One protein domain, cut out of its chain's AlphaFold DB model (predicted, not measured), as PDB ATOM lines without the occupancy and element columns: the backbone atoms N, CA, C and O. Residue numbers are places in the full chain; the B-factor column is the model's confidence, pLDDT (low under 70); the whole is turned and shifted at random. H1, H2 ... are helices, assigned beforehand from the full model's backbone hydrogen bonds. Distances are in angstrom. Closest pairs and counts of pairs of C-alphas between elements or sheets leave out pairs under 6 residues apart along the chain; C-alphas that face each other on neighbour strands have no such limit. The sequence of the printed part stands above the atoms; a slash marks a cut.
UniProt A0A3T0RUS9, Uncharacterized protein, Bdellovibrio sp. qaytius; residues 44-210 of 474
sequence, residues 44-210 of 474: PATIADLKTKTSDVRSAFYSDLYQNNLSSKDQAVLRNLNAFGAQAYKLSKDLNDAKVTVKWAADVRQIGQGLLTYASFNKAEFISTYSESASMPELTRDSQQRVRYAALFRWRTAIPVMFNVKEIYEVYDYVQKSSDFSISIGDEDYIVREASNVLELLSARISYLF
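What this domain is: This is residues 44 to 210 of the 474 residues of an uncharacterized protein of Bdellovibrio sp. qaytius (UniProt A0A3T0RUS9). Helices stand side by side across a long slab, in two stacked layers: H1, H3, H6 and H9 make one layer, and H2, H4, H7, H8 and H10 the other, running the opposite way. The slab falls into two groups, H1 to H4 and H6 to H10, with the short H5 between them. The printed part has 167 residues, with ten named helices, H1 to H10 in that order, and no named strand; the class is all helix. It is compact by its radius of gyration of the C-alphas, 17.6 A, though elongated, spanning 59 by 31 by 22 A.

How they stand to each other: H10, residues 189 to 209, and H9, residues 165 to 184, form a helical hairpin at a shallow tilt of 19 degrees, opposite ways; their closest C-alphas, of Ser 179 and Val 192, are 5.7 A apart. With residues 198 to 205 alone, H10 touches H8, residues 155 to 161, where the C-alphas of Arg 156 and Val 198 are closest at 6.2 A. H6, residues 123 to 135, and H7, residues 141 to 153, are another hairpin, closest at the C-alphas of Ser 133 and Gln 144, 5.7 A. H6, H7, H9 and H10 are an up and down bundle, each running against the one before it. H5, residues 115 to 118, touches H6 at Leu 116 and Phe 126, C-alphas 6.3 A apart, and touches H3, residues 75 to 94, at Leu 78 and Leu 115, C-alphas 5.9 A apart. H3 forms a hairpin with H4, residues 99 to 112, the closest C-alphas, of Asn 82 and Gly 112, being 4.0 A apart. H2, residues 55 to 69, touches H4 at Ser 59 and Thr 101, C-alphas 4.5 A apart; H2, H3 and H4 are a second up and down bundle. H1, residues 44 to 51, touches H3 at Ile 47 and Ala 88, C-alphas 6.6 A apart. Every O i to N i+4 pair is within hydrogen-bond range in H1, H2, H3, H7, H9 and H10, against 9 of 10 in H4, 7 of 9 in H6 and 1 of 3 in H8, which has 2 of 4 O i to N i+3 pairs within range; H5 is too short for an O i to N i+4 pair.

Where its parts are: H1 begins at C-alpha 44, (2.492, -1.307, -5.638). H10 is 30.1 A long, H3 28.7 A, H9 28.6 A, H2 21.2 A and H4 20.3 A. H10 ends at C-alpha 209, (24.096, -38.893, 6.266).

The domain as a whole: The C-alphas farthest apart, of Thr 54 and Phe 210, are 59.0 A apart. The printed part has no cut, and each link between successive helices is tight. Mean pLDDT of the printed part is 87.8; it is under 70 at residues 137, 163 to 165, 203 to 204 and 206 to 210.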
ATOM      1  N   PRO A  44       3.563  -2.192  -6.099       96.00
ATOM      2  CA  PRO A  44       2.492  -1.307  -5.638       96.00
ATOM      3  C   PRO A  44       2.205  -0.124  -6.571       96.00
ATOM      4  O   PRO A  44       1.043   0.104  -6.917       96.00
ATOM      5  N   ALA A  45       3.233   0.610  -7.009       94.56
ATOM      6  CA  ALA A  45       3.049   1.763  -7.889       94.56
ATOM      7  C   ALA A  45       2.525   1.346  -9.268       94.56
ATOM      8  O   ALA A  45       1.634   1.994  -9.818       94.56
ATOM      9  N   THR A  46       3.022   0.228  -9.803       96.38
ATOM     10  CA  THR A  46       2.574  -0.310 -11.094       96.38
ATOM     11  C   THR A  46       1.114  -0.757 -11.025       96.38
ATOM     12  O   THR A  46       0.330  -0.445 -11.915       96.38
ATOM     13  N   ILE A  47       0.701  -1.434  -9.948       97.75
ATOM     14  CA  ILE A  47      -0.701  -1.819  -9.723       97.75
ATOM     15  C   ILE A  47      -1.598  -0.581  -9.584       97.75
ATOM     16  O   ILE A  47      -2.696  -0.554 -10.146       97.75
ATOM     17  N   ALA A  48      -1.134   0.460  -8.887       96.25
ATOM     18  CA  ALA A  48      -1.860   1.723  -8.769       96.25
ATOM     19  C   ALA A  48      -2.034   2.422 -10.129       96.25
ATOM     20  O   ALA A  48      -3.135   2.883 -10.431       96.25
ATOM     21  N   ASP A  49      -0.998   2.446 -10.972       95.62
ATOM     22  CA  ASP A  49      -1.087   2.993 -12.329       95.62
ATOM     23  C   ASP A  49      -2.043   2.172 -13.208       95.62
ATOM     24  O   ASP A  49      -2.975   2.734 -13.790       95.62
ATOM     25  N   LEU A  50      -1.898   0.841 -13.239       97.06
ATOM     26  CA  LEU A  50      -2.742  -0.065 -14.034       97.06
ATOM     27  C   LEU A  50      -4.226   0.011 -13.661       97.06
ATOM     28  O   LEU A  50      -5.090  -0.160 -14.529       97.06
ATOM     29  N   LYS A  51      -4.541   0.320 -12.397       97.19
ATOM     30  CA  LYS A  51      -5.917   0.554 -11.935       97.19
ATOM     31  C   LYS A  51      -6.593   1.724 -12.658       97.19
ATOM     32  O   LYS A  51      -7.810   1.720 -12.805       97.19
ATOM     33  N   THR A  52      -5.820   2.700 -13.134       95.81
ATOM     34  CA  THR A  52      -6.332   3.874 -13.866       95.81
ATOM     35  C   THR A  52      -6.449   3.658 -15.378       95.81
ATOM     36  O   THR A  52      -6.996   4.509 -16.077       95.81
ATOM     37  N   LYS A  53      -5.931   2.541 -15.906       96.94
ATOM     38  CA  LYS A  53      -5.911   2.254 -17.350       96.94
ATOM     39  C   LYS A  53      -7.179   1.538 -17.823       96.94
ATOM     40  O   LYS A  53      -8.033   1.145 -17.030       96.94
ATOM     41  N   THR A  54      -7.310   1.353 -19.134       96.94
ATOM     42  CA  THR A  54      -8.367   0.521 -19.728       96.94
ATOM     43  C   THR A  54      -8.006  -0.968 -19.661       96.94
ATOM     44  O   THR A  54      -6.835  -1.322 -19.492       96.94
ATOM     45  N   SER A  55      -9.004  -1.847 -19.829       95.31
ATOM     46  CA  SER A  55      -8.793  -3.305 -19.894       95.31
ATOM     47  C   SER A  55      -7.797  -3.685 -20.994       95.31
ATOM     48  O   SER A  55      -6.948  -4.539 -20.767       95.31
ATOM     49  N   ASP A  56      -7.846  -3.029 -22.158       95.38
ATOM     50  CA  ASP A  56      -6.949  -3.328 -23.284       95.38
ATOM     51  C   ASP A  56      -5.488  -3.000 -22.963       95.38
ATOM     52  O   ASP A  56      -4.594  -3.791 -23.258       95.38
ATOM     53  N   VAL A  57      -5.239  -1.866 -22.298       96.44
ATOM     54  CA  VAL A  57      -3.886  -1.461 -21.886       96.44
ATOM     55  C   VAL A  57      -3.331  -2.419 -20.834       96.44
ATOM     56  O   VAL A  57      -2.181  -2.839 -20.941       96.44
ATOM     57  N   ARG A  58      -4.150  -2.827 -19.854       97.31
ATOM     58  CA  ARG A  58      -3.762  -3.874 -18.894       97.31
ATOM     59  C   ARG A  58      -3.463  -5.194 -19.599       97.31
ATOM     60  O   ARG A  58      -2.442  -5.816 -19.327       97.31
ATOM     61  N   SER A  59      -4.323  -5.594 -20.534       95.50
ATOM     62  CA  SER A  59      -4.172  -6.827 -21.309       95.50
ATOM     63  C   SER A  59      -2.859  -6.862 -22.085       95.50
ATOM     64  O   SER A  59      -2.166  -7.875 -22.048       95.50
ATOM     65  N   ALA A  60      -2.511  -5.764 -22.761       96.06
ATOM     66  CA  ALA A  60      -1.246  -5.634 -23.477       96.06
ATOM     67  C   ALA A  60      -0.055  -5.727 -22.513       96.06
ATOM     68  O   ALA A  60       0.847  -6.525 -22.742       96.06
ATOM     69  N   PHE A  61      -0.106  -5.009 -21.384       97.00
ATOM     70  CA  PHE A  61       0.955  -5.046 -20.376       97.00
ATOM     71  C   PHE A  61       1.204  -6.463 -19.837       97.00
ATOM     72  O   PHE A  61       2.347  -6.914 -19.782       97.00
ATOM     73  N   TYR A  62       0.148  -7.193 -19.461       96.94
ATOM     74  CA  TYR A  62       0.281  -8.562 -18.952       96.94
ATOM     75  C   TYR A  62       0.771  -9.537 -20.024       96.94
ATOM     76  O   TYR A  62       1.633 -10.365 -19.740       96.94
ATOM     77  N   SER A  63       0.246  -9.429 -21.248       95.69
ATOM     78  CA  SER A  63       0.677 -10.256 -22.376       95.69
ATOM     79  C   SER A  63       2.161 -10.049 -22.674       95.69
ATOM     80  O   SER A  63       2.899 -11.025 -22.783       95.69
ATOM     81  N   ASP A  64       2.625  -8.802 -22.752       95.62
ATOM     82  CA  ASP A  64       4.035  -8.490 -23.007       95.62
ATOM     83  C   ASP A  64       4.929  -9.013 -21.880       95.62
ATOM     84  O   ASP A  64       5.969  -9.625 -22.130       95.62
ATOM     85  N   LEU A  65       4.503  -8.833 -20.626       95.44
ATOM     86  CA  LEU A  65       5.226  -9.342 -19.467       95.44
ATOM     87  C   LEU A  65       5.341 -10.874 -19.498       95.44
ATOM     88  O   LEU A  65       6.415 -11.408 -19.222       95.44
ATOM     89  N   TYR A  66       4.266 -11.568 -19.874       93.88
ATOM     90  CA  TYR A  66       4.252 -13.018 -20.041       93.88
ATOM     91  C   TYR A  66       5.195 -13.472 -21.163       93.88
ATOM     92  O   TYR A  66       6.090 -14.280 -20.924       93.88
ATOM     93  N   GLN A  67       5.047 -12.922 -22.373       93.69
ATOM     94  CA  GLN A  67       5.831 -13.341 -23.542       93.69
ATOM     95  C   GLN A  67       7.334 -13.115 -23.340       93.69
ATOM     96  O   GLN A  67       8.141 -13.973 -23.697       93.69
ATOM     97  N   ASN A  68       7.717 -12.005 -22.704       94.25
ATOM     98  CA  ASN A  68       9.122 -11.674 -22.471       94.25
ATOM     99  C   ASN A  68       9.791 -12.534 -21.387       94.25
ATOM    100  O   ASN A  68      11.017 -12.565 -21.318       94.25
ATOM    101  N   ASN A  69       9.018 -13.223 -20.538       94.00
ATOM    102  CA  ASN A  69       9.553 -13.948 -19.382       94.00
ATOM    103  C   ASN A  69       9.171 -15.433 -19.326       94.00
ATOM    104  O   ASN A  69       9.566 -16.115 -18.380       94.00
ATOM    105  N   LEU A  70       8.448 -15.961 -20.318       90.25
ATOM    106  CA  LEU A  70       7.942 -17.341 -20.321       90.25
ATOM    107  C   LEU A  70       9.035 -18.404 -20.113       90.25
ATOM    108  O   LEU A  70       8.778 -19.461 -19.543       90.25
ATOM    109  N   SER A  71      10.256 -18.130 -20.567       89.38
ATOM    110  CA  SER A  71      11.410 -19.028 -20.459       89.38
ATOM    111  C   SER A  71      12.372 -18.669 -19.321       89.38
ATOM    112  O   SER A  71      13.452 -19.263 -19.229       89.38
ATOM    113  N   SER A  72      12.019 -17.705 -18.465       91.00
ATOM    114  CA  SER A  72      12.902 -17.254 -17.392       91.00
ATOM    115  C   SER A  72      13.162 -18.365 -16.376       91.00
ATOM    116  O   SER A  72      12.256 -19.073 -15.938       91.00
ATOM    117  N   LYS A  73      14.428 -18.486 -15.981       90.81
ATOM    118  CA  LYS A  73      14.887 -19.331 -14.869       90.81
ATOM    119  C   LYS A  73      15.498 -18.501 -13.740       90.81
ATOM    120  O   LYS A  73      15.980 -19.064 -12.764       90.81
ATOM    121  N   ASP A  74      15.512 -17.177 -13.888       91.88
ATOM    122  CA  ASP A  74      16.096 -16.271 -12.907       91.88
ATOM    123  C   ASP A  74      15.177 -16.160 -11.686       91.88
ATOM    124  O   ASP A  74      14.000 -15.813 -11.792       91.88
ATOM    125  N   GLN A  75      15.710 -16.464 -10.506       91.12
ATOM    126  CA  GLN A  75      14.937 -16.505  -9.269       91.12
ATOM    127  C   GLN A  75      14.345 -15.143  -8.882       91.12
ATOM    128  O   GLN A  75      13.214 -15.096  -8.396       91.12
ATOM    129  N   ALA A  76      15.071 -14.041  -9.086       90.75
ATOM    130  CA  ALA A  76      14.570 -12.706  -8.773       90.75
ATOM    131  C   ALA A  76      13.422 -12.328  -9.718       90.75
ATOM    132  O   ALA A  76      12.387 -11.828  -9.267       90.75
ATOM    133  N   VAL A  77      13.562 -12.658 -11.005       92.62
ATOM    134  CA  VAL A  77      12.506 -12.502 -12.012       92.62
ATOM    135  C   VAL A  77      11.272 -13.327 -11.644       92.62
ATOM    136  O   VAL A  77      10.168 -12.792 -11.590       92.62
ATOM    137  N   LEU A  78      11.437 -14.613 -11.332       91.62
ATOM    138  CA  LEU A  78      10.326 -15.510 -11.004       91.62
ATOM    139  C   LEU A  78       9.569 -15.063  -9.739       91.62
ATOM    140  O   LEU A  78       8.336 -15.073  -9.728       91.62
ATOM    141  N   ARG A  79      10.279 -14.587  -8.703       91.19
ATOM    142  CA  ARG A  79       9.663 -14.014  -7.489       91.19
ATOM    143  C   ARG A  79       8.862 -12.765  -7.798       91.19
ATOM    144  O   ARG A  79       7.729 -12.624  -7.335       91.19
ATOM    145  N   ASN A  80       9.446 -11.876  -8.596       93.19
ATOM    146  CA  ASN A  80       8.804 -10.641  -9.013       93.19
ATOM    147  C   ASN A  80       7.504 -10.916  -9.780       93.19
ATOM    148  O   ASN A  80       6.469 -10.340  -9.451       93.19
ATOM    149  N   LEU A  81       7.533 -11.851 -10.736       93.38
ATOM    150  CA  LEU A  81       6.368 -12.229 -11.537       93.38
ATOM    151  C   LEU A  81       5.292 -12.947 -10.716       93.38
ATOM    152  O   LEU A  81       4.112 -12.673 -10.925       93.38
ATOM    153  N   ASN A  82       5.665 -13.800  -9.753       90.06
ATOM    154  CA  ASN A  82       4.693 -14.436  -8.859       90.06
ATOM    155  C   ASN A  82       3.933 -13.384  -8.026       90.06
ATOM    156  O   ASN A  82       2.700 -13.355  -8.012       90.06
ATOM    157  N   ALA A  83       4.672 -12.466  -7.393       90.81
ATOM    158  CA  ALA A  83       4.103 -11.413  -6.553       90.81
ATOM    159  C   ALA A  83       3.268 -10.403  -7.359       90.81
ATOM    160  O   ALA A  83       2.152 -10.056  -6.960       90.81
ATOM    161  N   PHE A  84       3.785  -9.943  -8.502       95.06
ATOM    162  CA  PHE A  84       3.068  -9.025  -9.384       95.06
ATOM    163  C   PHE A  84       1.828  -9.689  -9.983       95.06
ATOM    164  O   PHE A  84       0.738  -9.126  -9.907       95.06
ATOM    165  N   GLY A  85       1.973 -10.903 -10.525       92.88
ATOM    166  CA  GLY A  85       0.893 -11.661 -11.149       92.88
ATOM    167  C   GLY A  85      -0.283 -11.886 -10.202       92.88
ATOM    168  O   GLY A  85      -1.429 -11.698 -10.603       92.88
ATOM    169  N   ALA A  86      -0.029 -12.185  -8.924       89.81
ATOM    170  CA  ALA A  86      -1.083 -12.308  -7.913       89.81
ATOM    171  C   ALA A  86      -1.893 -11.010  -7.725       89.81
ATOM    172  O   ALA A  86      -3.126 -11.047  -7.674       89.81
ATOM    173  N   GLN A  87      -1.225  -9.853  -7.667       94.81
ATOM    174  CA  GLN A  87      -1.897  -8.556  -7.518       94.81
ATOM    175  C   GLN A  87      -2.597  -8.111  -8.807       94.81
ATOM    176  O   GLN A  87      -3.734  -7.645  -8.753       94.81
ATOM    177  N   ALA A  88      -1.957  -8.297  -9.962       95.12
ATOM    178  CA  ALA A  88      -2.510  -7.997 -11.281       95.12
ATOM    179  C   ALA A  88      -3.771  -8.821 -11.565       95.12
ATOM    180  O   ALA A  88      -4.766  -8.317 -12.091       95.12
ATOM    181  N   TYR A  89      -3.750 -10.088 -11.161       92.81
ATOM    182  CA  TYR A  89      -4.878 -10.992 -11.275       92.81
ATOM    183  C   TYR A  89      -6.066 -10.535 -10.427       92.81
ATOM    184  O   TYR A  89      -7.184 -10.410 -10.933       92.81
ATOM    185  N   LYS A  90      -5.809 -10.215  -9.153       93.69
ATOM    186  CA  LYS A  90      -6.820  -9.659  -8.250       93.69
ATOM    187  C   LYS A  90      -7.402  -8.358  -8.808       93.69
ATOM    188  O   LYS A  90      -8.617  -8.241  -8.909       93.69
ATOM    189  N   LEU A  91      -6.549  -7.433  -9.251       96.31
ATOM    190  CA  LEU A  91      -6.965  -6.168  -9.861       96.31
ATOM    191  C   LEU A  91      -7.893  -6.387 -11.062       96.31
ATOM    192  O   LEU A  91      -8.943  -5.756 -11.148       96.31
ATOM    193  N   SER A  92      -7.521  -7.282 -11.978       95.19
ATOM    194  CA  SER A  92      -8.297  -7.537 -13.201       95.19
ATOM    195  C   SER A  92      -9.676  -8.123 -12.886       95.19
ATOM    196  O   SER A  92     -10.661  -7.789 -13.544       95.19
ATOM    197  N   LYS A  93      -9.771  -8.958 -11.843       93.25
ATOM    198  CA  LYS A  93     -11.056  -9.450 -11.331       93.25
ATOM    199  C   LYS A  93     -11.879  -8.348 -10.672       93.25
ATOM    200  O   LYS A  93     -13.053  -8.211 -10.997       93.25
ATOM    201  N   ASP A  94     -11.267  -7.550  -9.800       95.88
ATOM    202  CA  ASP A  94     -11.942  -6.464  -9.077       95.88
ATOM    203  C   ASP A  94     -12.512  -5.405 -10.041       95.88
ATOM    204  O   ASP A  94     -13.561  -4.817  -9.778       95.88
ATOM    205  N   LEU A  95     -11.847  -5.182 -11.180       96.56
ATOM    206  CA  LEU A  95     -12.292  -4.265 -12.233       96.56
ATOM    207  C   LEU A  95     -13.255  -4.897 -13.254       96.56
ATOM    208  O   LEU A  95     -13.709  -4.193 -14.155       96.56
ATOM    209  N   ASN A  96     -13.602  -6.181 -13.108       94.94
ATOM    210  CA  ASN A  96     -14.419  -6.949 -14.056       94.94
ATOM    211  C   ASN A  96     -13.886  -6.902 -15.500       94.94
ATOM    212  O   ASN A  96     -14.649  -6.718 -16.453       94.94
ATOM    213  N   ASP A  97     -12.574  -7.070 -15.666       95.38
ATOM    214  CA  ASP A  97     -11.948  -7.094 -16.986       95.38
ATOM    215  C   ASP A  97     -12.428  -8.266 -17.851       95.38
ATOM    216  O   ASP A  97     -12.951  -9.283 -17.380       95.38
ATOM    217  N   ALA A  98     -12.198  -8.147 -19.161       93.38
ATOM    218  CA  ALA A  98     -12.475  -9.222 -20.099       93.38
ATOM    219  C   ALA A  98     -11.708 -10.505 -19.725       93.38
ATOM    220  O   ALA A  98     -10.565 -10.465 -19.263       93.38
ATOM    221  N   LYS A  99     -12.306 -11.672 -20.013       91.00
ATOM    222  CA  LYS A  99     -11.721 -12.992 -19.694       91.00
ATOM    223  C   LYS A  99     -10.274 -13.152 -20.179       91.00
ATOM    224  O   LYS A  99      -9.478 -13.786 -19.500       91.00
ATOM    225  N   VAL A 100      -9.937 -12.581 -21.339       91.19
ATOM    226  CA  VAL A 100      -8.576 -12.637 -21.899       91.19
ATOM    227  C   VAL A 100      -7.565 -11.856 -21.056       91.19
ATOM    228  O   VAL A 100      -6.457 -12.330 -20.843       91.19
ATOM    229  N   THR A 101      -7.950 -10.702 -20.513       93.00
ATOM    230  CA  THR A 101      -7.097  -9.873 -19.653       93.00
ATOM    231  C   THR A 101      -6.852 -10.553 -18.311       93.00
ATOM    232  O   THR A 101      -5.710 -10.642 -17.865       93.00
ATOM    233  N   VAL A 102      -7.910 -11.112 -17.708       91.94
ATOM    234  CA  VAL A 102      -7.806 -11.911 -16.475       91.94
ATOM    235  C   VAL A 102      -6.900 -13.125 -16.693       91.94
ATOM    236  O   VAL A 102      -6.053 -13.414 -15.848       91.94
ATOM    237  N   LYS A 103      -7.027 -13.797 -17.846       90.00
ATOM    238  CA  LYS A 103      -6.147 -14.905 -18.232       90.00
ATOM    239  C   LYS A 103      -4.686 -14.463 -18.325       90.00
ATOM    240  O   LYS A 103      -3.850 -15.112 -17.714       90.00
ATOM    241  N   TRP A 104      -4.369 -13.364 -19.011       93.25
ATOM    242  CA  TRP A 104      -2.976 -12.914 -19.112       93.25
ATOM    243  C   TRP A 104      -2.351 -12.602 -17.748       93.25
ATOM    244  O   TRP A 104      -1.198 -12.952 -17.510       93.25
ATOM    245  N   ALA A 105      -3.109 -12.005 -16.824       92.00
ATOM    246  CA  ALA A 105      -2.632 -11.792 -15.459       92.00
ATOM    247  C   ALA A 105      -2.365 -13.118 -14.714       92.00
ATOM    248  O   ALA A 105      -1.382 -13.231 -13.979       92.00
ATOM    249  N   ALA A 106      -3.211 -14.132 -14.926       88.50
ATOM    250  CA  ALA A 106      -3.006 -15.474 -14.381       88.50
ATOM    251  C   ALA A 106      -1.786 -16.175 -15.005       88.50
ATOM    252  O   ALA A 106      -0.996 -16.773 -14.278       88.50
ATOM    253  N   ASP A 107      -1.582 -16.043 -16.317       89.94
ATOM    254  CA  ASP A 107      -0.448 -16.626 -17.041       89.94
ATOM    255  C   ASP A 107       0.892 -16.021 -16.559       89.94
ATOM    256  O   ASP A 107       1.869 -16.744 -16.363       89.94
ATOM    257  N   VAL A 108       0.940 -14.712 -16.261       91.94
ATOM    258  CA  VAL A 108       2.100 -14.070 -15.601       91.94
ATOM    259  C   VAL A 108       2.385 -14.703 -14.236       91.94
ATOM    260  O   VAL A 108       3.533 -15.031 -13.928       91.94
ATOM    261  N   ARG A 109       1.346 -14.911 -13.417       88.56
ATOM    262  CA  ARG A 109       1.482 -15.571 -12.110       88.56
ATOM    263  C   ARG A 109       1.973 -17.016 -12.263       88.56
ATOM    264  O   ARG A 109       2.783 -17.469 -11.459       88.56
ATOM    265  N   GLN A 110       1.523 -17.726 -13.299       86.31
ATOM    266  CA  GLN A 110       1.934 -19.101 -13.586       86.31
ATOM    267  C   GLN A 110       3.431 -19.206 -13.909       86.31
ATOM    268  O   GLN A 110       4.072 -20.141 -13.437       86.31
ATOM    269  N   ILE A 111       4.021 -18.239 -14.628       85.69
ATOM    270  CA  ILE A 111       5.485 -18.193 -14.821       85.69
ATOM    271  C   ILE A 111       6.195 -18.187 -13.463       85.69
ATOM    272  O   ILE A 111       7.156 -18.927 -13.263       85.69
ATOM    273  N   GLY A 112       5.674 -17.423 -12.500       81.62
ATOM    274  CA  GLY A 112       6.177 -17.378 -11.127       81.62
ATOM    275  C   GLY A 112       6.208 -18.737 -10.414       81.62
ATOM    276  O   GLY A 112       7.041 -18.946  -9.540       81.62
ATOM    277  N   GLN A 113       5.398 -19.719 -10.822       82.44
ATOM    278  CA  GLN A 113       5.475 -21.081 -10.273       82.44
ATOM    279  C   GLN A 113       6.758 -21.816 -10.679       82.44
ATOM    280  O   GLN A 113       7.125 -22.791 -10.029       82.44
ATOM    281  N   GLY A 114       7.500 -21.310 -11.671       82.38
ATOM    282  CA  GLY A 114       8.870 -21.732 -11.958       82.38
ATOM    283  C   GLY A 114       9.812 -21.601 -10.754       82.38
ATOM    284  O   GLY A 114      10.835 -22.284 -10.722       82.38
ATOM    285  N   LEU A 115       9.457 -20.811  -9.726       84.56
ATOM    286  CA  LEU A 115      10.140 -20.815  -8.425       84.56
ATOM    287  C   LEU A 115      10.241 -22.219  -7.846       84.56
ATOM    288  O   LEU A 115      11.311 -22.613  -7.386       84.56
ATOM    289  N   LEU A 116       9.160 -22.998  -7.957       83.56
ATOM    290  CA  LEU A 116       9.119 -24.374  -7.488       83.56
ATOM    291  C   LEU A 116      10.103 -25.275  -8.226       83.56
ATOM    292  O   LEU A 116      10.331 -26.376  -7.761       83.56
ATOM    293  N   THR A 117      10.736 -24.839  -9.314       82.50
ATOM    294  CA  THR A 117      11.708 -25.632 -10.078       82.50
ATOM    295  C   THR A 117      13.116 -25.045 -10.014       82.50
ATOM    296  O   THR A 117      14.072 -25.800  -9.870       82.50
ATOM    297  N   TYR A 118      13.256 -23.720 -10.102       82.81
ATOM    298  CA  TYR A 118      14.545 -23.066 -10.363       82.81
ATOM    299  C   TYR A 118      15.096 -22.243  -9.195       82.81
ATOM    300  O   TYR A 118      16.282 -21.927  -9.193       82.81
ATOM    301  N   ALA A 119      14.272 -21.883  -8.208       80.81
ATOM    302  CA  ALA A 119      14.729 -21.077  -7.081       80.81
ATOM    303  C   ALA A 119      15.492 -21.914  -6.049       80.81
ATOM    304  O   ALA A 119      15.141 -23.075  -5.798       80.81
ATOM    305  N   SER A 120      16.467 -21.285  -5.378       85.38
ATOM    306  CA  SER A 120      17.011 -21.818  -4.126       85.38
ATOM    307  C   SER A 120      15.880 -22.104  -3.146       85.38
ATOM    308  O   SER A 120      14.925 -21.327  -3.040       85.38
ATOM    309  N   PHE A 121      15.994 -23.222  -2.438       86.19
ATOM    310  CA  PHE A 121      14.922 -23.696  -1.587       86.19
ATOM    311  C   PHE A 121      14.660 -22.741  -0.418       86.19
ATOM    312  O   PHE A 121      15.566 -22.325   0.300       86.19
ATOM    313  N   ASN A 122      13.389 -22.393  -0.238       89.06
ATOM    314  CA  ASN A 122      12.888 -21.688   0.930       89.06
ATOM    315  C   ASN A 122      11.575 -22.350   1.338       89.06
ATOM    316  O   ASN A 122      10.570 -22.222   0.643       89.06
ATOM    317  N   LYS A 123      11.580 -23.059   2.467       87.12
ATOM    318  CA  LYS A 123      10.447 -23.890   2.880       87.12
ATOM    319  C   LYS A 123       9.106 -23.145   2.890       87.12
ATOM    320  O   LYS A 123       8.126 -23.651   2.353       87.12
ATOM    321  N   ALA A 124       9.051 -21.948   3.477       87.19
ATOM    322  CA  ALA A 124       7.806 -21.189   3.601       87.19
ATOM    323  C   ALA A 124       7.274 -20.714   2.237       87.19
ATOM    324  O   ALA A 124       6.094 -20.897   1.939       87.19
ATOM    325  N   GLU A 125       8.150 -20.162   1.393       87.00
ATOM    326  CA  GLU A 125       7.812 -19.717   0.033       87.00
ATOM    327  C   GLU A 125       7.312 -20.882  -0.830       87.00
ATOM    328  O   GLU A 125       6.334 -20.750  -1.569       87.00
ATOM    329  N   PHE A 126       7.950 -22.041  -0.698       90.31
ATOM    330  CA  PHE A 126       7.613 -23.243  -1.444       90.31
ATOM    331  C   PHE A 126       6.265 -23.829  -1.036       90.31
ATOM    332  O   PHE A 126       5.449 -24.112  -1.910       90.31
ATOM    333  N   ILE A 127       5.995 -23.948   0.269       88.81
ATOM    334  CA  ILE A 127       4.684 -24.389   0.771       88.81
ATOM    335  C   ILE A 127       3.584 -23.440   0.276       88.81
ATOM    336  O   ILE A 127       2.572 -23.903  -0.254       88.81
ATOM    337  N   SER A 128       3.793 -22.119   0.387       88.25
ATOM    338  CA  SER A 128       2.821 -21.123  -0.090       88.25
ATOM    339  C   SER A 128       2.557 -21.299  -1.582       88.25
ATOM    340  O   SER A 128       1.419 -21.533  -1.984       88.25
ATOM    341  N   THR A 129       3.612 -21.300  -2.401       87.44
ATOM    342  CA  THR A 129       3.499 -21.396  -3.865       87.44
ATOM    343  C   THR A 129       2.867 -22.722  -4.308       87.44
ATOM    344  O   THR A 129       2.053 -22.739  -5.235       87.44
ATOM    345  N   TYR A 130       3.185 -23.831  -3.630       90.81
ATOM    346  CA  TYR A 130       2.575 -25.135  -3.891       90.81
ATOM    347  C   TYR A 130       1.070 -25.110  -3.605       90.81
ATOM    348  O   TYR A 130       0.278 -25.491  -4.468       90.81
ATOM    349  N   SER A 131       0.657 -24.600  -2.440       88.94
ATOM    350  CA  SER A 131      -0.762 -24.513  -2.071       88.94
ATOM    351  C   SER A 131      -1.555 -23.583  -2.996       88.94
ATOM    352  O   SER A 131      -2.647 -23.917  -3.461       88.94
ATOM    353  N   GLU A 132      -0.963 -22.448  -3.366       86.25
ATOM    354  CA  GLU A 132      -1.561 -21.465  -4.263       86.25
ATOM    355  C   GLU A 132      -1.854 -22.032  -5.656       86.25
ATOM    356  O   GLU A 132      -2.834 -21.619  -6.284       86.25
ATOM    357  N   SER A 133      -1.066 -23.006  -6.124       84.62
ATOM    358  CA  SER A 133      -1.271 -23.652  -7.427       84.62
ATOM    359  C   SER A 133      -2.632 -24.342  -7.571       84.62
ATOM    360  O   SER A 133      -3.125 -24.488  -8.687       84.62
ATOM    361  N   ALA A 134      -3.271 -24.742  -6.465       84.50
ATOM    362  CA  ALA A 134      -4.609 -25.339  -6.467       84.50
ATOM    363  C   ALA A 134      -5.735 -24.299  -6.591       84.50
ATOM    364  O   ALA A 134      -6.870 -24.629  -6.921       84.50
ATOM    365  N   SER A 135      -5.422 -23.028  -6.341       78.69
ATOM    366  CA  SER A 135      -6.391 -21.932  -6.258       78.69
ATOM    367  C   SER A 135      -6.425 -21.043  -7.506       78.69
ATOM    368  O   SER A 135      -6.946 -19.934  -7.444       78.69
ATOM    369  N   MET A 136      -5.852 -21.495  -8.629       77.38
ATOM    370  CA  MET A 136      -5.818 -20.757  -9.899       77.38
ATOM    371  C   MET A 136      -6.980 -21.188 -10.811       77.38
ATOM    372  O   MET A 136      -6.816 -22.139 -11.577       77.38
ATOM    373  N   PRO A 137      -8.163 -20.546 -10.754       69.88
ATOM    374  CA  PRO A 137      -9.359 -21.022 -11.453       69.88
ATOM    375  C   PRO A 137      -9.281 -20.922 -12.986       69.88
ATOM    376  O   PRO A 137     -10.136 -21.469 -13.674       69.88
ATOM    377  N   GLU A 138      -8.280 -20.233 -13.538       72.88
ATOM    378  CA  GLU A 138      -8.016 -20.146 -14.981       72.88
ATOM    379  C   GLU A 138      -7.290 -21.381 -15.517       72.88
ATOM    380  O   GLU A 138      -7.307 -21.634 -16.724       72.88
ATOM    381  N   LEU A 139      -6.656 -22.149 -14.630       74.00
ATOM    382  CA  LEU A 139      -6.028 -23.413 -14.968       74.00
ATOM    383  C   LEU A 139      -7.052 -24.540 -14.855       74.00
ATOM    384  O   LEU A 139      -7.841 -24.604 -13.912       74.00
ATOM    385  N   THR A 140      -7.004 -25.476 -15.804       83.81
ATOM    386  CA  THR A 140      -7.716 -26.746 -15.643       83.81
ATOM    387  C   THR A 140      -7.164 -27.485 -14.428       83.81
ATOM    388  O   THR A 140      -5.985 -27.331 -14.095       83.81
ATOM    389  N   ARG A 141      -7.987 -28.332 -13.799       85.81
ATOM    390  CA  ARG A 141      -7.546 -29.203 -12.697       85.81
ATOM    391  C   ARG A 141      -6.256 -29.950 -13.060       85.81
ATOM    392  O   ARG A 141      -5.292 -29.900 -12.306       85.81
ATOM    393  N   ASP A 142      -6.193 -30.511 -14.266       85.06
ATOM    394  CA  ASP A 142      -5.001 -31.189 -14.788       85.06
ATOM    395  C   ASP A 142      -3.766 -30.282 -14.844       85.06
ATOM    396  O   ASP A 142      -2.659 -30.710 -14.526       85.06
ATOM    397  N   SER A 143      -3.925 -29.020 -15.250       83.19
ATOM    398  CA  SER A 143      -2.806 -28.074 -15.340       83.19
ATOM    399  C   SER A 143      -2.285 -27.694 -13.955       83.19
ATOM    400  O   SER A 143      -1.074 -27.652 -13.751       83.19
ATOM    401  N   GLN A 144      -3.184 -27.479 -12.990       87.00
ATOM    402  CA  GLN A 144      -2.818 -27.229 -11.592       87.00
ATOM    403  C   GLN A 144      -2.050 -28.418 -10.997       87.00
ATOM    404  O   GLN A 144      -1.018 -28.246 -10.351       87.00
ATOM    405  N   GLN A 145      -2.528 -29.633 -11.256       90.62
ATOM    406  CA  GLN A 145      -1.890 -30.858 -10.792       90.62
ATOM    407  C   GLN A 145      -0.507 -31.083 -11.419       90.62
ATOM    408  O   GLN A 145       0.433 -31.453 -10.718       90.62
ATOM    409  N   ARG A 146      -0.331 -30.783 -12.713       87.75
ATOM    410  CA  ARG A 146       0.981 -30.868 -13.383       87.75
ATOM    411  C   ARG A 146       2.035 -29.968 -12.739       87.75
ATOM    412  O   ARG A 146       3.189 -30.378 -12.650       87.75
ATOM    413  N   VAL A 147       1.652 -28.776 -12.274       86.81
ATOM    414  CA  VAL A 147       2.562 -27.871 -11.550       86.81
ATOM    415  C   VAL A 147       3.032 -28.515 -10.246       86.81
ATOM    416  O   VAL A 147       4.232 -28.553  -9.978       86.81
ATOM    417  N   ARG A 148       2.103 -29.070  -9.462       90.62
ATOM    418  CA  ARG A 148       2.414 -29.754  -8.199       90.62
ATOM    419  C   ARG A 148       3.282 -30.988  -8.402       90.62
ATOM    420  O   ARG A 148       4.287 -31.150  -7.714       90.62
ATOM    421  N   TYR A 149       2.961 -31.799  -9.406       92.31
ATOM    422  CA  TYR A 149       3.788 -32.939  -9.785       92.31
ATOM    423  C   TYR A 149       5.214 -32.514 -10.150       92.31
ATOM    424  O   TYR A 149       6.170 -33.077  -9.626       92.31
ATOM    425  N   ALA A 150       5.380 -31.492 -10.997       87.75
ATOM    426  CA  ALA A 150       6.702 -30.999 -11.386       87.75
ATOM    427  C   ALA A 150       7.516 -30.487 -10.182       87.75
ATOM    428  O   ALA A 150       8.722 -30.734 -10.103       87.75
ATOM    429  N   ALA A 151       6.855 -29.827  -9.225       90.62
ATOM    430  CA  ALA A 151       7.475 -29.348  -7.994       90.62
ATOM    431  C   ALA A 151       8.000 -30.487  -7.104       90.62
ATOM    432  O   ALA A 151       9.043 -30.332  -6.469       90.62
ATOM    433  N   LEU A 152       7.305 -31.628  -7.057       92.69
ATOM    434  CA  LEU A 152       7.776 -32.828  -6.359       92.69
ATOM    435  C   LEU A 152       8.886 -33.527  -7.152       92.69
ATOM    436  O   LEU A 152       9.954 -33.807  -6.611       92.69
ATOM    437  N   PHE A 153       8.673 -33.722  -8.453       90.62
ATOM    438  CA  PHE A 153       9.574 -34.456  -9.340       90.62
ATOM    439  C   PHE A 153      11.004 -33.900  -9.355       90.62
ATOM    440  O   PHE A 153      11.965 -34.667  -9.431       90.62
ATOM    441  N   ARG A 154      11.176 -32.575  -9.228       88.50
ATOM    442  CA  ARG A 154      12.506 -31.937  -9.173       88.50
ATOM    443  C   ARG A 154      13.417 -32.544  -8.101       88.50
ATOM    444  O   ARG A 154      14.635 -32.554  -8.247       88.50
ATOM    445  N   TRP A 155      12.835 -33.016  -6.999       91.19
ATOM    446  CA  TRP A 155      13.597 -33.459  -5.843       91.19
ATOM    447  C   TRP A 155      14.276 -34.799  -6.089       91.19
ATOM    448  O   TRP A 155      15.326 -35.049  -5.506       91.19
ATOM    449  N   ARG A 156      13.773 -35.607  -7.031       84.62
ATOM    450  CA  ARG A 156      14.403 -36.878  -7.412       84.62
ATOM    451  C   ARG A 156      15.852 -36.713  -7.862       84.62
ATOM    452  O   ARG A 156      16.667 -37.590  -7.607       84.62
ATOM    453  N   THR A 157      16.169 -35.609  -8.540       80.94
ATOM    454  CA  THR A 157      17.530 -35.330  -9.020       80.94
ATOM    455  C   THR A 157      18.344 -34.504  -8.031       80.94
ATOM    456  O   THR A 157      19.566 -34.616  -8.021       80.94
ATOM    457  N   ALA A 158      17.692 -33.701  -7.186       84.25
ATOM    458  CA  ALA A 158      18.373 -32.864  -6.202       84.25
ATOM    459  C   ALA A 158      18.816 -33.653  -4.955       84.25
ATOM    460  O   ALA A 158      19.963 -33.524  -4.537       84.25
ATOM    461  N   ILE A 159      17.951 -34.502  -4.386       82.88
ATOM    462  CA  ILE A 159      18.204 -35.218  -3.118       82.88
ATOM    463  C   ILE A 159      19.510 -36.030  -3.116       82.88
ATOM    464  O   ILE A 159      20.261 -35.906  -2.145       82.88
ATOM    465  N   PRO A 160      19.845 -36.820  -4.161       75.06
ATOM    466  CA  PRO A 160      21.052 -37.652  -4.145       75.06
ATOM    467  C   PRO A 160      22.359 -36.870  -3.950       75.06
ATOM    468  O   PRO A 160      23.345 -37.435  -3.480       75.06
ATOM    469  N   VAL A 161      22.372 -35.577  -4.286       71.00
ATOM    470  CA  VAL A 161      23.551 -34.703  -4.181       71.00
ATOM    471  C   VAL A 161      23.470 -33.702  -3.020       71.00
ATOM    472  O   VAL A 161      24.389 -32.906  -2.836       71.00
ATOM    473  N   MET A 162      22.413 -33.735  -2.199       71.75
ATOM    474  CA  MET A 162      22.283 -32.872  -1.016       71.75
ATOM    475  C   MET A 162      23.128 -33.397   0.146       71.75
ATOM    476  O   MET A 162      23.007 -34.559   0.517       71.75
ATOM    477  N   PHE A 163      23.947 -32.551   0.770       64.50
ATOM    478  CA  PHE A 163      24.721 -32.908   1.976       64.50
ATOM    479  C   PHE A 163      24.355 -32.059   3.199       64.50
ATOM    480  O   PHE A 163      24.736 -32.389   4.319       64.50
ATOM    481  N   ASN A 164      23.602 -30.972   3.002       68.00
ATOM    482  CA  ASN A 164      23.110 -30.155   4.098       68.00
ATOM    483  C   ASN A 164      21.894 -30.829   4.740       68.00
ATOM    484  O   ASN A 164      20.770 -30.729   4.255       68.00
ATOM    485  N   VAL A 165      22.147 -31.487   5.862       65.12
ATOM    486  CA  VAL A 165      21.167 -32.089   6.770       65.12
ATOM    487  C   VAL A 165      19.938 -31.215   6.980       65.12
ATOM    488  O   VAL A 165      18.806 -31.676   6.845       65.12
ATOM    489  N   LYS A 166      20.163 -29.957   7.376       73.94
ATOM    490  CA  LYS A 166      19.091 -29.048   7.769       73.94
ATOM    491  C   LYS A 166      18.179 -28.799   6.579       73.94
ATOM    492  O   LYS A 166      16.962 -28.862   6.712       73.94
ATOM    493  N   GLU A 167      18.779 -28.587   5.412       79.50
ATOM    494  CA  GLU A 167      18.045 -28.439   4.162       79.50
ATOM    495  C   GLU A 167      17.256 -29.714   3.826       79.50
ATOM    496  O   GLU A 167      16.082 -29.618   3.496       79.50
ATOM    497  N   ILE A 168      17.838 -30.908   3.991       79.00
ATOM    498  CA  ILE A 168      17.149 -32.190   3.751       79.00
ATOM    499  C   ILE A 168      15.914 -32.342   4.652       79.00
ATOM    500  O   ILE A 168      14.845 -32.694   4.153       79.00
ATOM    501  N   TYR A 169      16.011 -32.021   5.945       79.44
ATOM    502  CA  TYR A 169      14.852 -32.031   6.849       79.44
ATOM    503  C   TYR A 169      13.809 -30.969   6.491       79.44
ATOM    504  O   TYR A 169      12.607 -31.218   6.585       79.44
ATOM    505  N   GLU A 170      14.233 -29.780   6.059       86.19
ATOM    506  CA  GLU A 170      13.301 -28.754   5.592       86.19
ATOM    507  C   GLU A 170      12.576 -29.181   4.303       86.19
ATOM    508  O   GLU A 170      11.384 -28.894   4.154       86.19
ATOM    509  N   VAL A 171      13.255 -29.897   3.401       89.94
ATOM    510  CA  VAL A 171      12.650 -30.500   2.202       89.94
ATOM    511  C   VAL A 171      11.694 -31.626   2.583       89.94
ATOM    512  O   VAL A 171      10.596 -31.676   2.036       89.94
ATOM    513  N   TYR A 172      12.046 -32.470   3.555       87.94
ATOM    514  CA  TYR A 172      11.153 -33.499   4.097       87.94
ATOM    515  C   TYR A 172       9.847 -32.900   4.627       87.94
ATOM    516  O   TYR A 172       8.768 -33.308   4.201       87.94
ATOM    517  N   ASP A 173       9.930 -31.865   5.471       85.31
ATOM    518  CA  ASP A 173       8.752 -31.148   5.986       85.31
ATOM    519  C   ASP A 173       7.922 -30.515   4.850       85.31
ATOM    520  O   ASP A 173       6.691 -30.566   4.870       85.31
ATOM    521  N   TYR A 174       8.570 -29.955   3.822       94.00
ATOM    522  CA  TYR A 174       7.878 -29.445   2.632       94.00
ATOM    523  C   TYR A 174       7.134 -30.546   1.862       94.00
ATOM    524  O   TYR A 174       5.968 -30.349   1.513       94.00
ATOM    525  N   VAL A 175       7.778 -31.683   1.584       93.81
ATOM    526  CA  VAL A 175       7.184 -32.778   0.800       93.81
ATOM    527  C   VAL A 175       6.034 -33.420   1.566       93.81
ATOM    528  O   VAL A 175       4.980 -33.644   0.973       93.81
ATOM    529  N   GLN A 176       6.184 -33.628   2.877       90.00
ATOM    530  CA  GLN A 176       5.115 -34.147   3.728       90.00
ATOM    531  C   GLN A 176       3.885 -33.231   3.684       90.00
ATOM    532  O   GLN A 176       2.798 -33.670   3.320       90.00
ATOM    533  N   LYS A 177       4.068 -31.927   3.936       91.75
ATOM    534  CA  LYS A 177       2.970 -30.946   3.880       91.75
ATOM    535  C   LYS A 177       2.345 -30.831   2.492       91.75
ATOM    536  O   LYS A 177       1.140 -30.627   2.381       91.75
ATOM    537  N   SER A 178       3.149 -30.950   1.439       93.44
ATOM    538  CA  SER A 178       2.670 -30.938   0.053       93.44
ATOM    539  C   SER A 178       1.821 -32.171  -0.260       93.44
ATOM    540  O   SER A 178       0.787 -32.041  -0.912       93.44
ATOM    541  N   SER A 179       2.220 -33.343   0.246       93.75
ATOM    542  CA  SER A 179       1.452 -34.589   0.153       93.75
ATOM    543  C   SER A 179       0.113 -34.468   0.879       93.75
ATOM    544  O   SER A 179      -0.937 -34.652   0.264       93.75
ATOM    545  N   ASP A 180       0.139 -34.053   2.150       92.31
ATOM    546  CA  ASP A 180      -1.060 -33.876   2.977       92.31
ATOM    547  C   ASP A 180      -2.033 -32.878   2.332       92.31
ATOM    548  O   ASP A 180      -3.241 -33.119   2.256       92.31
ATOM    549  N   PHE A 181      -1.501 -31.773   1.799       94.88
ATOM    550  CA  PHE A 181      -2.287 -30.792   1.060       94.88
ATOM    551  C   PHE A 181      -2.923 -31.402  -0.194       94.88
ATOM    552  O   PHE A 181      -4.132 -31.266  -0.379       94.88
ATOM    553  N   SER A 182      -2.147 -32.100  -1.029       95.00
ATOM    554  CA  SER A 182      -2.649 -32.756  -2.243       95.00
ATOM    555  C   SER A 182      -3.747 -33.779  -1.943       95.00
ATOM    556  O   SER A 182      -4.771 -33.783  -2.627       95.00
ATOM    557  N   ILE A 183      -3.600 -34.574  -0.879       94.00
ATOM    558  CA  ILE A 183      -4.650 -35.484  -0.400       94.00
ATOM    559  C   ILE A 183      -5.903 -34.691  -0.007       94.00
ATOM    560  O   ILE A 183      -7.008 -35.026  -0.432       94.00
ATOM    561  N   SER A 184      -5.743 -33.606   0.759       95.62
ATOM    562  CA  SER A 184      -6.873 -32.815   1.270       95.62
ATOM    563  C   SER A 184      -7.724 -32.161   0.175       95.62
ATOM    564  O   SER A 184      -8.934 -32.014   0.345       95.62
ATOM    565  N   ILE A 185      -7.116 -31.798  -0.960       93.94
ATOM    566  CA  ILE A 185      -7.820 -31.202  -2.107       93.94
ATOM    567  C   ILE A 185      -8.283 -32.245  -3.137       93.94
ATOM    568  O   ILE A 185      -8.888 -31.883  -4.150       93.94
ATOM    569  N   GLY A 186      -8.014 -33.531  -2.889       93.19
ATOM    570  CA  GLY A 186      -8.378 -34.633  -3.773       93.19
ATOM    571  C   GLY A 186      -7.580 -34.653  -5.075       93.19
ATOM    572  O   GLY A 186      -8.154 -34.861  -6.143       93.19
ATOM    573  N   ASP A 187      -6.278 -34.384  -5.031       94.44
ATOM    574  CA  ASP A 187      -5.418 -34.616  -6.189       94.44
ATOM    575  C   ASP A 187      -5.390 -36.086  -6.609       94.44
ATOM    576  O   ASP A 187      -5.655 -36.987  -5.819       94.44
ATOM    577  N   GLU A 188      -5.054 -36.317  -7.875       94.19
ATOM    578  CA  GLU A 188      -4.903 -37.665  -8.417       94.19
ATOM    579  C   GLU A 188      -3.724 -38.406  -7.765       94.19
ATOM    580  O   GLU A 188      -2.679 -37.818  -7.455       94.19
ATOM    581  N   ASP A 189      -3.852 -39.730  -7.657       92.62
ATOM    582  CA  ASP A 189      -2.907 -40.609  -6.955       92.62
ATOM    583  C   ASP A 189      -1.454 -40.481  -7.425       92.62
ATOM    584  O   ASP A 189      -0.523 -40.792  -6.682       92.62
ATOM    585  N   TYR A 190      -1.216 -40.070  -8.674       94.12
ATOM    586  CA  TYR A 190       0.145 -39.935  -9.193       94.12
ATOM    587  C   TYR A 190       0.945 -38.826  -8.491       94.12
ATOM    588  O   TYR A 190       2.164 -38.949  -8.408       94.12
ATOM    589  N   ILE A 191       0.292 -37.787  -7.953       93.75
ATOM    590  CA  ILE A 191       0.962 -36.733  -7.175       93.75
ATOM    591  C   ILE A 191       1.367 -37.276  -5.806       93.75
ATOM    592  O   ILE A 191       2.517 -37.130  -5.400       93.75
ATOM    593  N   VAL A 192       0.444 -37.957  -5.123       91.12
ATOM    594  CA  VAL A 192       0.697 -38.558  -3.803       91.12
ATOM    595  C   VAL A 192       1.801 -39.612  -3.896       91.12
ATOM    596  O   VAL A 192       2.727 -39.618  -3.093       91.12
ATOM    597  N   ARG A 193       1.774 -40.451  -4.938       90.69
ATOM    598  CA  ARG A 193       2.824 -41.443  -5.209       90.69
ATOM    599  C   ARG A 193       4.187 -40.797  -5.452       90.69
ATOM    600  O   ARG A 193       5.196 -41.324  -4.998       90.69
ATOM    601  N   GLU A 194       4.227 -39.672  -6.164       94.00
ATOM    602  CA  GLU A 194       5.470 -38.926  -6.367       94.00
ATOM    603  C   GLU A 194       6.004 -38.374  -5.043       94.00
ATOM    604  O   GLU A 194       7.194 -38.511  -4.774       94.00
ATOM    605  N   ALA A 195       5.138 -37.837  -4.178       91.75
ATOM    606  CA  ALA A 195       5.541 -37.406  -2.842       91.75
ATOM    607  C   ALA A 195       6.107 -38.573  -2.017       91.75
ATOM    608  O   ALA A 195       7.179 -38.427  -1.440       91.75
ATOM    609  N   SER A 196       5.458 -39.745  -2.023       82.44
ATOM    610  CA  SER A 196       5.968 -40.945  -1.342       82.44
ATOM    611  C   SER A 196       7.341 -41.378  -1.860       82.44
ATOM    612  O   SER A 196       8.232 -41.630  -1.055       82.44
ATOM    613  N   ASN A 197       7.549 -41.395  -3.181       84.19
ATOM    614  CA  ASN A 197       8.855 -41.716  -3.771       84.19
ATOM    615  C   ASN A 197       9.941 -40.727  -3.315       84.19
ATOM    616  O   ASN A 197      11.077 -41.108  -3.044       84.19
ATOM    617  N   VAL A 198       9.606 -39.436  -3.250       88.81
ATOM    618  CA  VAL A 198      10.533 -38.392  -2.794       88.81
ATOM    619  C   VAL A 198      10.824 -38.533  -1.296       88.81
ATOM    620  O   VAL A 198      11.976 -38.383  -0.897       88.81
ATOM    621  N   LEU A 199       9.824 -38.858  -0.470       80.38
ATOM    622  CA  LEU A 199      10.010 -39.131   0.961       80.38
ATOM    623  C   LEU A 199      10.907 -40.349   1.194       80.38
ATOM    624  O   LEU A 199      11.783 -40.287   2.049       80.38
ATOM    625  N   GLU A 200      10.756 -41.414   0.409       73.31
ATOM    626  CA  GLU A 200      11.636 -42.587   0.466       73.31
ATOM    627  C   GLU A 200      13.090 -42.217   0.133       73.31
ATOM    628  O   GLU A 200      14.007 -42.571   0.875       73.31
ATOM    629  N   LEU A 201      13.309 -41.416  -0.920       77.56
ATOM    630  CA  LEU A 201      14.639 -40.901  -1.267       77.56
ATOM    631  C   LEU A 201      15.232 -40.021  -0.161       77.56
ATOM    632  O   LEU A 201      16.429 -40.113   0.116       77.56
ATOM    633  N   LEU A 202      14.423 -39.166   0.469       78.56
ATOM    634  CA  LEU A 202      14.859 -38.339   1.594       78.56
ATOM    635  C   LEU A 202      15.227 -39.196   2.798       78.56
ATOM    636  O   LEU A 202      16.284 -38.969   3.371       78.56
ATOM    637  N   SER A 203      14.412 -40.190   3.152       67.31
ATOM    638  CA  SER A 203      14.705 -41.124   4.242       67.31
ATOM    639  C   SER A 203      16.006 -41.878   3.982       67.31
ATOM    640  O   SER A 203      16.883 -41.882   4.839       67.31
ATOM    641  N   ALA A 204      16.195 -42.421   2.775       65.50
ATOM    642  CA  ALA A 204      17.444 -43.076   2.390       65.50
ATOM    643  C   ALA A 204      18.644 -42.114   2.470       65.50
ATOM    644  O   ALA A 204      19.722 -42.488   2.936       65.50
ATOM    645  N   ARG A 205      18.466 -40.850   2.062       72.19
ATOM    646  CA  ARG A 205      19.521 -39.832   2.142       72.19
ATOM    647  C   ARG A 205      19.829 -39.414   3.579       72.19
ATOM    648  O   ARG A 205      20.998 -39.213   3.898       72.19
ATOM    649  N   ILE A 206      18.813 -39.299   4.432       67.50
ATOM    650  CA  ILE A 206      18.973 -39.056   5.866       67.50
ATOM    651  C   ILE A 206      19.743 -40.222   6.465       67.50
ATOM    652  O   ILE A 206      20.780 -39.963   7.047       67.50
ATOM    653  N   SER A 207      19.348 -41.478   6.247       59.53
ATOM    654  CA  SER A 207      20.088 -42.645   6.754       59.53
ATOM    655  C   SER A 207      21.535 -42.697   6.249       59.53
ATOM    656  O   SER A 207      22.445 -43.015   7.011       59.53
ATOM    657  N   TYR A 208      21.783 -42.302   4.993       63.25
ATOM    658  CA  TYR A 208      23.140 -42.168   4.448       63.25
ATOM    659  C   TYR A 208      23.979 -41.132   5.218       63.25
ATOM    660  O   TYR A 208      25.149 -41.384   5.504       63.25
ATOM    661  N   LEU A 209      23.403 -39.970   5.546       60.50
ATOM    662  CA  LEU A 209      24.096 -38.893   6.266       60.50
ATOM    663  C   LEU A 209      24.061 -39.065   7.794       60.50
ATOM    664  O   LEU A 209      24.922 -38.533   8.477       60.50
ATOM    665  N   PHE A 210      23.104 -39.811   8.340       62.38
ATOM    666  CA  PHE A 210      22.841 -40.006   9.768       62.38
ATOM    667  C   PHE A 210      22.825 -41.482  10.138       62.38
ATOM    668  O   PHE A 210      21.785 -42.011  10.540       62.38
TER     669      PHE A 210